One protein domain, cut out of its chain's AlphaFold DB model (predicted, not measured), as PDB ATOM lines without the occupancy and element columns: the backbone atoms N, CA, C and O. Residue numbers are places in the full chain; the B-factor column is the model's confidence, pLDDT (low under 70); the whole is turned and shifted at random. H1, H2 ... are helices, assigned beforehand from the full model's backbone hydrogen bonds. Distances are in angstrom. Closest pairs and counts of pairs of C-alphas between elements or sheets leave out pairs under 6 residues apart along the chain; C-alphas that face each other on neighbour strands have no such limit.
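This is residues 203 to 312 of the 408 residues of an uncharacterized protein of Coprothermobacter sp (UniProt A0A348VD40). Seven helices run to and fro in a zigzag, forming a two-layered row of helical turns: H1, H3, H5 and H7 follow one another along one side, H2, H4 and H6 along the other. The row from H1 to H7 makes the longest axis, with H4 and H5 in the middle, H4 packed closely on H6, and H1 at one end joined through H2. The printed part has 110 residues with seven named helices, H1 to H7 in that order, and no named strand; the class is all helix. The whole is compact, with a radius of gyration of the C-alphas of 13.1 A and spans of 37 by 25 by 21 A.

H1 holds residues 204 to 212, beginning at C-alpha 204 at (-0.760, 20.826, 82.515). H2 is residues 219 to 232, 19.8 A long, and H3 is residues 236 to 247, 15.0 A long. H4 is residues 253 to 266, 20.3 A from first to last C-alpha, beginning at C-alpha 253 at (20.114, 18.656, 67.913). H5 is residues 268 to 275. H6, residues 280 to 293, measures 20.7 A, and H7, residues 297 to 311, measures 20.9 A and ends at C-alpha 311 at (33.462, 17.966, 76.119).

H1 and H2 form a hairpin, at a shallow tilt of 13 degrees; their closest C-alphas, of Leu 211 and Arg 219, are 7.0 A apart. H1 and H3 are near each other. H2 and H3 are a hairpin too, touching through residues 227 to 231 and 236 to 239 alone, closest at the C-alphas of Val 230 and Ala 239, 6.2 A. H2 also touches H4, the same way, at a shallow tilt of 33 degrees, only just short of steep; the closest C-alphas are those of Val 224 and Leu 259, 6.3 A. H5 is the hub, touching H3, H4, H6 and H7; its closest C-alpha pair with H3, of Lys 240 and Leu 274, is 5.9 A apart. H4 and H6 touch with 47 pairs of C-alphas within 8 A, closest at Gly 260 and Gly 289, 4.1 A. H6 and H7 form a hairpin, closest at the C-alphas of Leu 291 and Ala 300, 5.5 A. H3 and H4 are apart, as are, for instance, H1 and H7. Every O i to N i+4 pair is within hydrogen-bond range in H1, H2, H4, H5 and H7; in H3 it is 7 of 8 and in H6 9 of 10.

The C-alphas of Asp 203 and Lys 312, the two farthest apart, are 40.8 A apart. The printed part has no cut. The link H1 to H2 is short, the other five are tight. The mean pLDDT of the printed part is 91.8, and no printed residue is under 70.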
ATOM      1  N   ASP A 203      -4.676  21.713  84.733       90.12
ATOM      2  CA  ASP A 203      -4.034  20.407  84.534       90.12
ATOM      3  C   ASP A 203      -3.042  20.448  83.353       90.12
ATOM      4  O   ASP A 203      -3.421  20.146  82.212       90.12
ATOM      5  N   PRO A 204      -1.764  20.812  83.576       89.38
ATOM      6  CA  PRO A 204      -0.760  20.826  82.515       89.38
ATOM      7  C   PRO A 204      -0.430  19.407  82.015       89.38
ATOM      8  O   PRO A 204      -0.093  19.233  80.846       89.38
ATOM      9  N   ARG A 205      -0.613  18.363  82.836       92.94
ATOM     10  CA  ARG A 205      -0.420  16.957  82.425       92.94
ATOM     11  C   ARG A 205      -1.473  16.524  81.407       92.94
ATOM     12  O   ARG A 205      -1.175  15.806  80.455       92.94
ATOM     13  N   GLY A 206      -2.714  16.965  81.585       91.00
ATOM     14  CA  GLY A 206      -3.793  16.788  80.617       91.00
ATOM     15  C   GLY A 206      -3.504  17.452  79.273       91.00
ATOM     16  O   GLY A 206      -3.721  16.824  78.241       91.00
ATOM     17  N   VAL A 207      -2.981  18.681  79.282       93.06
ATOM     18  CA  VAL A 207      -2.629  19.411  78.051       93.06
ATOM     19  C   VAL A 207      -1.447  18.758  77.335       93.06
ATOM     20  O   VAL A 207      -1.479  18.605  76.115       93.06
ATOM     21  N   TYR A 208      -0.443  18.291  78.082       93.94
ATOM     22  CA  TYR A 208       0.686  17.561  77.506       93.94
ATOM     23  C   TYR A 208       0.251  16.289  76.769       93.94
ATOM     24  O   TYR A 208       0.709  16.043  75.660       93.94
ATOM     25  N   ARG A 209      -0.692  15.517  77.326       91.06
ATOM     26  CA  ARG A 209      -1.240  14.327  76.648       91.06
ATOM     27  C   ARG A 209      -1.880  14.660  75.297       91.06
ATOM     28  O   ARG A 209      -1.830  13.847  74.378       91.06
ATOM     29  N   GLU A 210      -2.477  15.845  75.156       90.12
ATOM     30  CA  GLU A 210      -2.995  16.296  73.858       90.12
ATOM     31  C   GLU A 210      -1.852  16.635  72.898       90.12
ATOM     32  O   GLU A 210      -1.876  16.199  71.747       90.12
ATOM     33  N   LEU A 211      -0.813  17.318  73.383       92.25
ATOM     34  CA  LEU A 211       0.401  17.609  72.619       92.25
ATOM     35  C   LEU A 211       1.131  16.335  72.150       92.25
ATOM     36  O   LEU A 211       1.618  16.291  71.022       92.25
ATOM     37  N   GLU A 212       1.190  15.281  72.970       90.00
ATOM     38  CA  GLU A 212       1.801  13.996  72.596       90.00
ATOM     39  C   GLU A 212       1.142  13.361  71.367       90.00
ATOM     40  O   GLU A 212       1.818  12.695  70.584       90.00
ATOM     41  N   SER A 213      -0.160  13.588  71.179       86.38
ATOM     42  CA  SER A 213      -0.915  13.047  70.046       86.38
ATOM     43  C   SER A 213      -0.697  13.805  68.730       86.38
ATOM     44  O   SER A 213      -1.048  13.291  67.665       86.38
ATOM     45  N   VAL A 214      -0.094  14.998  68.781       89.31
ATOM     46  CA  VAL A 214       0.149  15.845  67.607       89.31
ATOM     47  C   VAL A 214       1.263  15.249  66.749       89.31
ATOM     48  O   VAL A 214       2.379  15.040  67.220       89.31
ATOM     49  N   LYS A 215       0.976  15.021  65.463       85.19
ATOM     50  CA  LYS A 215       1.944  14.507  64.474       85.19
ATOM     51  C   LYS A 215       2.450  15.567  63.487       85.19
ATOM     52  O   LYS A 215       3.296  15.254  62.655       85.19
ATOM     53  N   SER A 216       1.935  16.796  63.561       81.81
ATOM     54  CA  SER A 216       2.346  17.904  62.686       81.81
ATOM     55  C   SER A 216       3.776  18.384  63.014       81.81
ATOM     56  O   SER A 216       4.190  18.323  64.179       81.81
ATOM     57  N   PRO A 217       4.525  18.921  62.026       79.56
ATOM     58  CA  PRO A 217       5.789  19.627  62.256       79.56
ATOM     59  C   PRO A 217       5.701  20.739  63.316       79.56
ATOM     60  O   PRO A 217       6.668  20.981  64.041       79.56
ATOM     61  N   SER A 218       4.527  21.362  63.477       84.12
ATOM     62  CA  SER A 218       4.256  22.396  64.487       84.12
ATOM     63  C   SER A 218       4.351  21.904  65.941       84.12
ATOM     64  O   SER A 218       4.447  22.721  66.863       84.12
ATOM     65  N   ARG A 219       4.399  20.582  66.178       90.62
ATOM     66  CA  ARG A 219       4.506  19.974  67.517       90.62
ATOM     67  C   ARG A 219       5.639  20.569  68.345       90.62
ATOM     68  O   ARG A 219       5.457  20.797  69.536       90.62
ATOM     69  N   PHE A 220       6.800  20.818  67.740       91.69
ATOM     70  CA  PHE A 220       7.934  21.369  68.482       91.69
ATOM     71  C   PHE A 220       7.660  22.799  68.970       91.69
ATOM     72  O   PHE A 220       7.938  23.107  70.124       91.69
ATOM     73  N   ALA A 221       7.044  23.651  68.147       91.56
ATOM     74  CA  ALA A 221       6.663  25.002  68.562       91.56
ATOM     75  C   ALA A 221       5.641  24.970  69.713       91.56
ATOM     76  O   ALA A 221       5.783  25.692  70.700       91.56
ATOM     77  N   LEU A 222       4.651  24.075  69.629       93.94
ATOM     78  CA  LEU A 222       3.684  23.844  70.705       93.94
ATOM     79  C   LEU A 222       4.369  23.327  71.980       93.94
ATOM     80  O   LEU A 222       4.059  23.791  73.074       93.94
ATOM     81  N   PHE A 223       5.342  22.424  71.850       95.12
ATOM     82  CA  PHE A 223       6.143  21.924  72.967       95.12
ATOM     83  C   PHE A 223       6.941  23.029  73.662       95.12
ATOM     84  O   PHE A 223       6.926  23.116  74.889       95.12
ATOM     85  N   VAL A 224       7.577  23.916  72.900       94.50
ATOM     86  CA  VAL A 224       8.316  25.058  73.449       94.50
ATOM     87  C   VAL A 224       7.383  26.011  74.210       94.50
ATOM     88  O   VAL A 224       7.717  26.465  75.308       94.50
ATOM     89  N   VAL A 225       6.184  26.277  73.682       94.81
ATOM     90  CA  VAL A 225       5.161  27.069  74.387       94.81
ATOM     91  C   VAL A 225       4.700  26.367  75.666       94.81
ATOM     92  O   VAL A 225       4.621  27.002  76.717       94.81
ATOM     93  N   PHE A 226       4.438  25.063  75.586       96.38
ATOM     94  CA  PHE A 226       4.031  24.237  76.718       96.38
ATOM     95  C   PHE A 226       5.053  24.298  77.855       96.38
ATOM     96  O   PHE A 226       4.712  24.666  78.978       96.38
ATOM     97  N   ILE A 227       6.315  23.983  77.563       95.75
ATOM     98  CA  ILE A 227       7.348  23.891  78.592       95.75
ATOM     99  C   ILE A 227       7.676  25.266  79.180       95.75
ATOM    100  O   ILE A 227       7.869  25.382  80.387       95.75
ATOM    101  N   SER A 228       7.622  26.327  78.369       94.56
ATOM    102  CA  SER A 228       7.759  27.708  78.849       94.56
ATOM    103  C   SER A 228       6.680  28.075  79.870       94.56
ATOM    104  O   SER A 228       6.969  28.756  80.853       94.56
ATOM    105  N   GLU A 229       5.440  27.633  79.656       94.62
ATOM    106  CA  GLU A 229       4.340  27.876  80.590       94.62
ATOM    107  C   GLU A 229       4.479  27.031  81.868       94.62
ATOM    108  O   GLU A 229       4.256  27.544  82.964       94.62
ATOM    109  N   VAL A 230       4.919  25.772  81.765       94.56
ATOM    110  CA  VAL A 230       5.213  24.921  82.935       94.56
ATOM    111  C   VAL A 230       6.314  25.541  83.806       94.56
ATOM    112  O   VAL A 230       6.153  25.665  85.022       94.56
ATOM    113  N   VAL A 231       7.396  26.023  83.184       94.50
ATOM    114  CA  VAL A 231       8.500  26.718  83.868       94.50
ATOM    115  C   VAL A 231       8.023  28.003  84.539       94.50
ATOM    116  O   VAL A 231       8.352  28.258  85.698       94.50
ATOM    117  N   LYS A 232       7.187  28.793  83.857       93.69
ATOM    118  CA  LYS A 232       6.582  30.009  84.419       93.69
ATOM    119  C   LYS A 232       5.749  29.724  85.672       93.69
ATOM    120  O   LYS A 232       5.760  30.523  86.608       93.69
ATOM    121  N   ARG A 233       5.056  28.581  85.705       92.12
ATOM    122  CA  ARG A 233       4.283  28.097  86.864       92.12
ATOM    123  C   ARG A 233       5.142  27.489  87.970       92.12
ATOM    124  O   ARG A 233       4.605  27.182  89.029       92.12
ATOM    125  N   LYS A 234       6.457  27.361  87.754       93.31
ATOM    126  CA  LYS A 234       7.426  26.757  88.680       93.31
ATOM    127  C   LYS A 234       7.156  25.277  88.990       93.31
ATOM    128  O   LYS A 234       7.616  24.784  90.015       93.31
ATOM    129  N   ASP A 235       6.453  24.561  88.109       93.38
ATOM    130  CA  ASP A 235       6.290  23.101  88.208       93.38
ATOM    131  C   ASP A 235       7.523  22.413  87.593       93.38
ATOM    132  O   ASP A 235       7.476  21.825  86.512       93.38
ATOM    133  N   PHE A 236       8.679  22.594  88.243       92.56
ATOM    134  CA  PHE A 236       9.975  22.134  87.735       92.56
ATOM    135  C   PHE A 236      10.085  20.614  87.682       92.56
ATOM    136  O   PHE A 236      10.692  20.097  86.748       92.56
ATOM    137  N   ASP A 237       9.470  19.910  88.633       93.25
ATOM    138  CA  ASP A 237       9.455  18.447  88.655       93.25
ATOM    139  C   ASP A 237       8.779  17.906  87.394       93.25
ATOM    140  O   ASP A 237       9.327  17.046  86.704       93.25
ATOM    141  N   PHE A 238       7.629  18.480  87.020       94.81
ATOM    142  CA  PHE A 238       6.949  18.087  85.794       94.81
ATOM    143  C   PHE A 238       7.696  18.533  84.532       94.81
ATOM    144  O   PHE A 238       7.734  17.802  83.543       94.81
ATOM    145  N   ALA A 239       8.329  19.710  84.552       94.50
ATOM    146  CA  ALA A 239       9.161  20.156  83.438       94.50
ATOM    147  C   ALA A 239      10.340  19.190  83.199       94.50
ATOM    148  O   ALA A 239      10.600  18.829  82.050       94.50
ATOM    149  N   LYS A 240      11.005  18.726  84.270       93.50
ATOM    150  CA  LYS A 240      12.068  17.710  84.209       93.50
ATOM    151  C   LYS A 240      11.548  16.378  83.681       93.50
ATOM    152  O   LYS A 240      12.147  15.852  82.750       93.50
ATOM    153  N   GLU A 241      10.423  15.877  84.201       93.25
ATOM    154  CA  GLU A 241       9.778  14.644  83.713       93.25
ATOM    155  C   GLU A 241       9.564  14.713  82.191       93.25
ATOM    156  O   GLU A 241       9.973  13.830  81.439       93.25
ATOM    157  N   VAL A 242       8.970  15.804  81.702       93.38
ATOM    158  CA  VAL A 242       8.679  15.965  80.274       93.38
ATOM    159  C   VAL A 242       9.960  16.074  79.441       93.38
ATOM    160  O   VAL A 242      10.089  15.387  78.426       93.38
ATOM    161  N   ILE A 243      10.907  16.928  79.843       92.56
ATOM    162  CA  ILE A 243      12.141  17.169  79.083       92.56
ATOM    163  C   ILE A 243      13.031  15.926  79.074       92.56
ATOM    164  O   ILE A 243      13.511  15.548  78.011       92.56
ATOM    165  N   LEU A 244      13.273  15.303  80.225       89.75
ATOM    166  CA  LEU A 244      14.262  14.233  80.357       89.75
ATOM    167  C   LEU A 244      13.681  12.874  79.972       89.75
ATOM    168  O   LEU A 244      14.307  12.140  79.212       89.75
ATOM    169  N   GLU A 245      12.480  12.548  80.450       87.88
ATOM    170  CA  GLU A 245      11.936  11.192  80.323       87.88
ATOM    171  C   GLU A 245      11.107  11.009  79.047       87.88
ATOM    172  O   GLU A 245      11.073   9.913  78.483       87.88
ATOM    173  N   LYS A 246      10.442  12.068  78.559       87.38
ATOM    174  CA  LYS A 246       9.479  11.942  77.448       87.38
ATOM    175  C   LYS A 246       9.951  12.517  76.120       87.38
ATOM    176  O   LYS A 246       9.677  11.914  75.074       87.38
ATOM    177  N   GLU A 247      10.628  13.664  76.138       87.38
ATOM    178  CA  GLU A 247      11.050  14.383  74.927       87.38
ATOM    179  C   GLU A 247      12.551  14.295  74.642       87.38
ATOM    180  O   GLU A 247      12.936  14.337  73.476       87.38
ATOM    181  N   GLY A 248      13.407  14.133  75.651       80.38
ATOM    182  CA  GLY A 248      14.860  14.318  75.524       80.38
ATOM    183  C   GLY A 248      15.523  13.443  74.458       80.38
ATOM    184  O   GLY A 248      16.430  13.894  73.757       80.38
ATOM    185  N   HIS A 249      15.013  12.224  74.268       80.75
ATOM    186  CA  HIS A 249      15.480  11.281  73.244       80.75
ATOM    187  C   HIS A 249      14.834  11.471  71.862       80.75
ATOM    188  O   HIS A 249      15.267  10.851  70.894       80.75
ATOM    189  N   LYS A 250      13.782  12.289  71.765       86.25
ATOM    190  CA  LYS A 250      13.053  12.585  70.520       86.25
ATOM    191  C   LYS A 250      13.501  13.896  69.881       86.25
ATOM    192  O   LYS A 250      13.280  14.087  68.687       86.25
ATOM    193  N   LEU A 251      14.086  14.804  70.664       87.81
ATOM    194  CA  LEU A 251      14.594  16.070  70.154       87.81
ATOM    195  C   LEU A 251      15.738  15.821  69.172       87.81
ATOM    196  O   LEU A 251      16.655  15.045  69.429       87.81
ATOM    197  N   THR A 252      15.694  16.528  68.051       90.69
ATOM    198  CA  THR A 252      16.879  16.716  67.213       90.69
ATOM    199  C   THR A 252      17.825  17.722  67.864       90.69
ATOM    200  O   THR A 252      17.398  18.578  68.641       90.69
ATOM    201  N   VAL A 253      19.094  17.697  67.467       89.94
ATOM    202  CA  VAL A 253      20.114  18.656  67.913       89.94
ATOM    203  C   VAL A 253      19.661  20.117  67.739       89.94
ATOM    204  O   VAL A 253      19.730  20.912  68.676       89.94
ATOM    205  N   LYS A 254      19.088  20.455  66.575       91.25
ATOM    206  CA  LYS A 254      18.553  21.802  66.291       91.25
ATOM    207  C   LYS A 254      17.405  22.188  67.226       91.25
ATOM    208  O   LYS A 254      17.321  23.327  67.672       91.25
ATOM    209  N   GLN A 255      16.521  21.242  67.534       93.62
ATOM    210  CA  GLN A 255      15.406  21.466  68.455       93.62
ATOM    211  C   GLN A 255      15.886  21.622  69.900       93.62
ATOM    212  O   GLN A 255      15.374  22.475  70.619       93.62
ATOM    213  N   ALA A 256      16.891  20.852  70.322       92.94
ATOM    214  CA  ALA A 256      17.497  21.009  71.638       92.94
ATOM    215  C   ALA A 256      18.128  22.404  71.794       92.94
ATOM    216  O   ALA A 256      17.872  23.085  72.787       92.94
ATOM    217  N   GLN A 257      18.853  22.877  70.775       93.12
ATOM    218  CA  GLN A 257      19.420  24.227  70.760       93.12
ATOM    219  C   GLN A 257      18.347  25.322  70.777       93.12
ATOM    220  O   GLN A 257      18.442  26.261  71.567       93.12
ATOM    221  N   ALA A 258      17.296  25.192  69.964       93.56
ATOM    222  CA  ALA A 258      16.186  26.145  69.949       93.56
ATOM    223  C   ALA A 258      15.446  26.200  71.298       93.56
ATOM    224  O   ALA A 258      15.122  27.285  71.781       93.56
ATOM    225  N   LEU A 259      15.230  25.045  71.939       95.19
ATOM    226  CA  LEU A 259      14.659  24.959  73.284       95.19
ATOM    227  C   LEU A 259      15.548  25.675  74.310       95.19
ATOM    228  O   LEU A 259      15.046  26.457  75.118       95.19
ATOM    229  N   GLY A 260      16.861  25.436  74.248       95.56
ATOM    230  CA  GLY A 260      17.849  26.105  75.089       95.56
ATOM    231  C   GLY A 260      17.841  27.621  74.920       95.56
ATOM    232  O   GLY A 260      17.812  28.336  75.916       95.56
ATOM    233  N   ARG A 261      17.792  28.118  73.679       95.25
ATOM    234  CA  ARG A 261      17.742  29.558  73.372       95.25
ATOM    235  C   ARG A 261      16.479  30.213  73.919       95.25
ATOM    236  O   ARG A 261      16.563  31.263  74.557       95.25
ATOM    237  N   GLU A 262      15.321  29.586  73.719       95.31
ATOM    238  CA  GLU A 262      14.046  30.116  74.204       95.31
ATOM    239  C   GLU A 262      14.002  30.173  75.738       95.31
ATOM    240  O   GLU A 262      13.704  31.220  76.323       95.31
ATOM    241  N   LEU A 263      14.312  29.056  76.405       95.44
ATOM    242  CA  LEU A 263      14.286  28.993  77.864       95.44
ATOM    243  C   LEU A 263      15.401  29.841  78.479       95.44
ATOM    244  O   LEU A 263      15.156  30.515  79.472       95.44
ATOM    245  N   GLY A 264      16.592  29.855  77.882       94.94
ATOM    246  CA  GLY A 264      17.729  30.655  78.333       94.94
ATOM    247  C   GLY A 264      17.462  32.157  78.265       94.94
ATOM    248  O   GLY A 264      17.863  32.884  79.165       94.94
ATOM    249  N   SER A 265      16.721  32.621  77.257       94.88
ATOM    250  CA  SER A 265      16.332  34.030  77.126       94.88
ATOM    251  C   SER A 265      15.281  34.460  78.159       94.88
ATOM    252  O   SER A 265      15.363  35.553  78.722       94.88
ATOM    253  N   LYS A 266      14.292  33.601  78.444       95.00
ATOM    254  CA  LYS A 266      13.151  33.951  79.314       95.00
ATOM    255  C   LYS A 266      13.344  33.571  80.780       95.00
ATOM    256  O   LYS A 266      12.869  34.279  81.666       95.00
ATOM    257  N   TYR A 267      14.009  32.449  81.033       95.69
ATOM    258  CA  TYR A 267      14.160  31.827  82.347       95.69
ATOM    259  C   TYR A 267      15.579  31.250  82.550       95.69
ATOM    260  O   TYR A 267      15.703  30.051  82.803       95.69
ATOM    261  N   PRO A 268      16.654  32.066  82.494       95.00
ATOM    262  CA  PRO A 268      18.043  31.586  82.448       95.00
ATOM    263  C   PRO A 268      18.386  30.507  83.489       95.00
ATOM    264  O   PRO A 268      18.828  29.412  83.146       95.00
ATOM    265  N   LYS A 269      18.098  30.774  84.771       96.00
ATOM    266  CA  LYS A 269      18.408  29.853  85.881       96.00
ATOM    267  C   LYS A 269      17.631  28.540  85.788       96.00
ATOM    268  O   LYS A 269      18.184  27.473  86.022       96.00
ATOM    269  N   ALA A 270      16.355  28.613  85.410       95.12
ATOM    270  CA  ALA A 270      15.532  27.426  85.215       95.12
ATOM    271  C   ALA A 270      15.984  26.616  83.997       95.12
ATOM    272  O   ALA A 270      16.011  25.393  84.055       95.12
ATOM    273  N   ALA A 271      16.352  27.288  82.904       95.81
ATOM    274  CA  ALA A 271      16.843  26.637  81.700       95.81
ATOM    275  C   ALA A 271      18.077  25.788  82.009       95.81
ATOM    276  O   ALA A 271      18.115  24.619  81.635       95.81
ATOM    277  N   LEU A 272      19.040  26.345  82.751       96.31
ATOM    278  CA  LEU A 272      20.235  25.612  83.152       96.31
ATOM    279  C   LEU A 272      19.888  24.401  84.026       96.31
ATOM    280  O   LEU A 272      20.313  23.290  83.724       96.31
ATOM    281  N   GLU A 273      19.056  24.584  85.056       94.81
ATOM    282  CA  GLU A 273      18.636  23.487  85.940       94.81
ATOM    283  C   GLU A 273      17.905  22.351  85.213       94.81
ATOM    284  O   GLU A 273      18.026  21.190  85.608       94.81
ATOM    285  N   LEU A 274      17.150  22.666  84.159       93.38
ATOM    286  CA  LEU A 274      16.374  21.690  83.394       93.38
ATOM    287  C   LEU A 274      17.186  20.998  82.299       93.38
ATOM    288  O   LEU A 274      16.991  19.812  82.045       93.38
ATOM    289  N   LEU A 275      18.071  21.731  81.622       94.62
ATOM    290  CA  LEU A 275      18.736  21.254  80.409       94.62
ATOM    291  C   LEU A 275      20.139  20.695  80.675       94.62
ATOM    292  O   LEU A 275      20.624  19.902  79.869       94.62
ATOM    293  N   LYS A 276      20.770  21.006  81.822       93.06
ATOM    294  CA  LYS A 276      22.088  20.449  82.196       93.06
ATOM    295  C   LYS A 276      22.099  18.936  82.393       93.06
ATOM    296  O   LYS A 276      23.175  18.348  82.413       93.06
ATOM    297  N   GLU A 277      20.938  18.304  82.538       89.00
ATOM    298  CA  GLU A 277      20.785  16.852  82.711       89.00
ATOM    299  C   GLU A 277      20.425  16.134  81.396       89.00
ATOM    300  O   GLU A 277      20.408  14.905  81.358       89.00
ATOM    301  N   LEU A 278      20.194  16.859  80.289       89.25
ATOM    302  CA  LEU A 278      19.858  16.231  79.008       89.25
ATOM    303  C   LEU A 278      21.003  15.327  78.519       89.25
ATOM    304  O   LEU A 278      22.157  15.771  78.478       89.25
ATOM    305  N   PRO A 279      20.729  14.074  78.124       81.81
ATOM    306  CA  PRO A 279      21.778  13.135  77.753       81.81
ATOM    307  C   PRO A 279      22.372  13.433  76.369       81.81
ATOM    308  O   PRO A 279      21.713  13.981  75.482       81.81
ATOM    309  N   GLY A 280      23.623  13.009  76.178       84.50
ATOM    310  CA  GLY A 280      24.295  12.985  74.878       84.50
ATOM    311  C   GLY A 280      24.466  14.353  74.212       84.50
ATOM    312  O   GLY A 280      24.585  15.389  74.871       84.50
ATOM    313  N   GLU A 281      24.485  14.334  72.880       88.19
ATOM    314  CA  GLU A 281      24.697  15.512  72.035       88.19
ATOM    315  C   GLU A 281      23.577  16.552  72.187       88.19
ATOM    316  O   GLU A 281      23.848  17.747  72.251       88.19
ATOM    317  N   ASN A 282      22.329  16.115  72.372       89.06
ATOM    318  CA  ASN A 282      21.199  17.016  72.605       89.06
ATOM    319  C   ASN A 282      21.421  17.929  73.816       89.06
ATOM    320  O   ASN A 282      21.092  19.111  73.757       89.06
ATOM    321  N   GLY A 283      22.007  17.415  74.902       90.06
ATOM    322  CA  GLY A 283      22.301  18.244  76.069       90.06
ATOM    323  C   GLY A 283      23.400  19.274  75.821       90.06
ATOM    324  O   GLY A 283      23.266  20.407  76.266       90.06
ATOM    325  N   LEU A 284      24.443  18.932  75.052       91.94
ATOM    326  CA  LEU A 284      25.474  19.900  74.650       91.94
ATOM    327  C   LEU A 284      24.865  21.057  73.850       91.94
ATOM    328  O   LEU A 284      25.078  22.222  74.177       91.94
ATOM    329  N   TYR A 285      24.045  20.744  72.848       91.94
ATOM    330  CA  TYR A 285      23.422  21.770  72.015       91.94
ATOM    331  C   TYR A 285      22.325  22.553  72.738       91.94
ATOM    332  O   TYR A 285      22.160  23.740  72.472       91.94
ATOM    333  N   ALA A 286      21.621  21.951  73.699       94.00
ATOM    334  CA  ALA A 286      20.719  22.683  74.582       94.00
ATOM    335  C   ALA A 286      21.467  23.722  75.437       94.00
ATOM    336  O   ALA A 286      21.012  24.860  75.539       94.00
ATOM    337  N   LEU A 287      22.633  23.368  75.992       95.38
ATOM    338  CA  LEU A 287      23.483  24.298  76.746       95.38
ATOM    339  C   LEU A 287      24.038  25.418  75.848       95.38
ATOM    340  O   LEU A 287      23.974  26.588  76.219       95.38
ATOM    341  N   LEU A 288      24.484  25.097  74.629       92.44
ATOM    342  CA  LEU A 288      24.856  26.109  73.626       92.44
ATOM    343  C   LEU A 288      23.675  27.030  73.277       92.44
ATOM    344  O   LEU A 288      23.841  28.240  73.122       92.44
ATOM    345  N   GLY A 289      22.466  26.472  73.215       93.19
ATOM    346  CA  GLY A 289      21.224  27.225  73.092       93.19
ATOM    347  C   GLY A 289      21.069  28.253  74.211       93.19
ATOM    348  O   GLY A 289      20.875  29.434  73.917       93.19
ATOM    349  N   ILE A 290      21.217  27.835  75.475       94.81
ATOM    350  CA  ILE A 290      21.152  28.741  76.636       94.81
ATOM    351  C   ILE A 290      22.176  29.867  76.494       94.81
ATOM    352  O   ILE A 290      21.794  31.029  76.622       94.81
ATOM    353  N   LEU A 291      23.435  29.540  76.182       91.75
ATOM    354  CA  LEU A 291      24.509  30.520  75.990       91.75
ATOM    355  C   LEU A 291      24.142  31.575  74.939       91.75
ATOM    356  O   LEU A 291      24.315  32.766  75.176       91.75
ATOM    357  N   SER A 292      23.576  31.158  73.804       87.62
ATOM    358  CA  SER A 292      23.165  32.087  72.740       87.62
ATOM    359  C   SER A 292      21.967  32.979  73.105       87.62
ATOM    360  O   SER A 292      21.766  34.022  72.484       87.62
ATOM    361  N   GLY A 293      21.142  32.560  74.071       86.31
ATOM    362  CA  GLY A 293      19.894  33.237  74.437       86.31
ATOM    363  C   GLY A 293      19.975  34.080  75.710       86.31
ATOM    364  O   GLY A 293      19.224  35.047  75.845       86.31
ATOM    365  N   THR A 294      20.847  33.715  76.651       92.00
ATOM    366  CA  THR A 294      20.913  34.337  77.977       92.00
ATOM    367  C   THR A 294      21.582  35.712  77.946       92.00
ATOM    368  O   THR A 294      22.504  35.972  77.179       92.00
ATOM    369  N   LYS A 295      21.121  36.598  78.833       89.75
ATOM    370  CA  LYS A 295      21.798  37.857  79.194       89.75
ATOM    371  C   LYS A 295      22.318  37.845  80.636       89.75
ATOM    372  O   LYS A 295      22.866  38.839  81.099       89.75
ATOM    373  N   ASP A 296      22.082  36.749  81.357       93.38
ATOM    374  CA  ASP A 296      22.546  36.529  82.724       93.38
ATOM    375  C   ASP A 296      23.958  35.928  82.656       93.38
ATOM    376  O   ASP A 296      24.121  34.794  82.195       93.38
ATOM    377  N   LEU A 297      24.963  36.723  83.047       92.62
ATOM    378  CA  LEU A 297      26.379  36.353  82.965       92.62
ATOM    379  C   LEU A 297      26.724  35.189  83.899       92.62
ATOM    380  O   LEU A 297      27.464  34.303  83.486       92.62
ATOM    381  N   ASP A 298      26.131  35.129  85.097       94.31
ATOM    382  CA  ASP A 298      26.361  34.026  86.040       94.31
ATOM    383  C   ASP A 298      25.882  32.705  85.427       94.31
ATOM    384  O   ASP A 298      26.559  31.677  85.480       94.31
ATOM    385  N   VAL A 299      24.707  32.737  84.787       95.19
ATOM    386  CA  VAL A 299      24.175  31.572  84.071       95.19
ATOM    387  C   VAL A 299      25.017  31.252  82.844       95.19
ATOM    388  O   VAL A 299      25.224  30.074  82.563       95.19
ATOM    389  N   ALA A 300      25.510  32.252  82.113       93.62
ATOM    390  CA  ALA A 300      26.375  32.022  80.961       93.62
ATOM    391  C   ALA A 300      27.668  31.300  81.369       93.62
ATOM    392  O   ALA A 300      27.992  30.269  80.784       93.62
ATOM    393  N   ILE A 301      28.343  31.773  82.420       93.50
ATOM    394  CA  ILE A 301      29.570  31.161  82.945       93.50
ATOM    395  C   ILE A 301      29.298  29.723  83.400       93.50
ATOM    396  O   ILE A 301      29.934  28.794  82.905       93.50
ATOM    397  N   ALA A 302      28.274  29.501  84.230       95.44
ATOM    398  CA  ALA A 302      27.927  28.155  84.693       95.44
ATOM    399  C   ALA A 302      27.543  27.209  83.535       95.44
ATOM    400  O   ALA A 302      27.889  26.028  83.524       95.44
ATOM    401  N   THR A 303      26.836  27.716  82.521       95.50
ATOM    402  CA  THR A 303      26.473  26.927  81.332       95.50
ATOM    403  C   THR A 303      27.715  26.524  80.540       95.50
ATOM    404  O   THR A 303      27.818  25.383  80.094       95.50
ATOM    405  N   MET A 304      28.665  27.444  80.383       94.50
ATOM    406  CA  MET A 304      29.938  27.205  79.711       94.50
ATOM    407  C   MET A 304      30.774  26.150  80.439       94.50
ATOM    408  O   MET A 304      31.243  25.216  79.791       94.50
ATOM    409  N   GLU A 305      30.889  26.220  81.766       93.38
ATOM    410  CA  GLU A 305      31.564  25.193  82.571       93.38
ATOM    411  C   GLU A 305      30.958  23.799  82.334       93.38
ATOM    412  O   GLU A 305      31.679  22.825  82.110       93.38
ATOM    413  N   HIS A 306      29.624  23.699  82.288       94.56
ATOM    414  CA  HIS A 306      28.936  22.445  81.975       94.56
ATOM    415  C   HIS A 306      29.195  21.942  80.546       94.56
ATOM    416  O   HIS A 306      29.268  20.728  80.330       94.56
ATOM    417  N   VAL A 307      29.332  22.838  79.562       93.75
ATOM    418  CA  VAL A 307      29.723  22.463  78.193       93.75
ATOM    419  C   VAL A 307      31.140  21.894  78.191       93.75
ATOM    420  O   VAL A 307      31.350  20.803  77.662       93.75
ATOM    421  N   LEU A 308      32.094  22.586  78.820       92.62
ATOM    422  CA  LEU A 308      33.494  22.157  78.892       92.62
ATOM    423  C   LEU A 308      33.647  20.808  79.597       92.62
ATOM    424  O   LEU A 308      34.393  19.949  79.125       92.62
ATOM    425  N   ASP A 309      32.912  20.587  80.688       91.06
ATOM    426  CA  ASP A 309      32.938  19.313  81.404       91.06
ATOM    427  C   ASP A 309      32.454  18.153  80.524       91.06
ATOM    428  O   ASP A 309      33.111  17.117  80.426       91.06
ATOM    429  N   ARG A 310      31.364  18.359  79.781       91.06
ATOM    430  CA  ARG A 310      30.830  17.359  78.844       91.06
ATOM    431  C   ARG A 310      31.758  17.094  77.663       91.06
ATOM    432  O   ARG A 310      31.828  15.957  77.190       91.06
ATOM    433  N   LEU A 311      32.488  18.109  77.199       90.75
ATOM    434  CA  LEU A 311      33.462  17.966  76.119       90.75
ATOM    435  C   LEU A 311      34.646  17.063  76.485       90.75
ATOM    436  O   LEU A 311      35.274  16.517  75.582       90.75
ATOM    437  N   LYS A 312      34.943  16.839  77.774       86.00
ATOM    438  CA  LYS A 312      36.002  15.900  78.197       86.00
ATOM    439  C   LYS A 312      35.744  14.472  77.712       86.00
ATOM    440  O   LYS A 312      36.681  13.736  77.422       86.00
TER     441      LYS A 312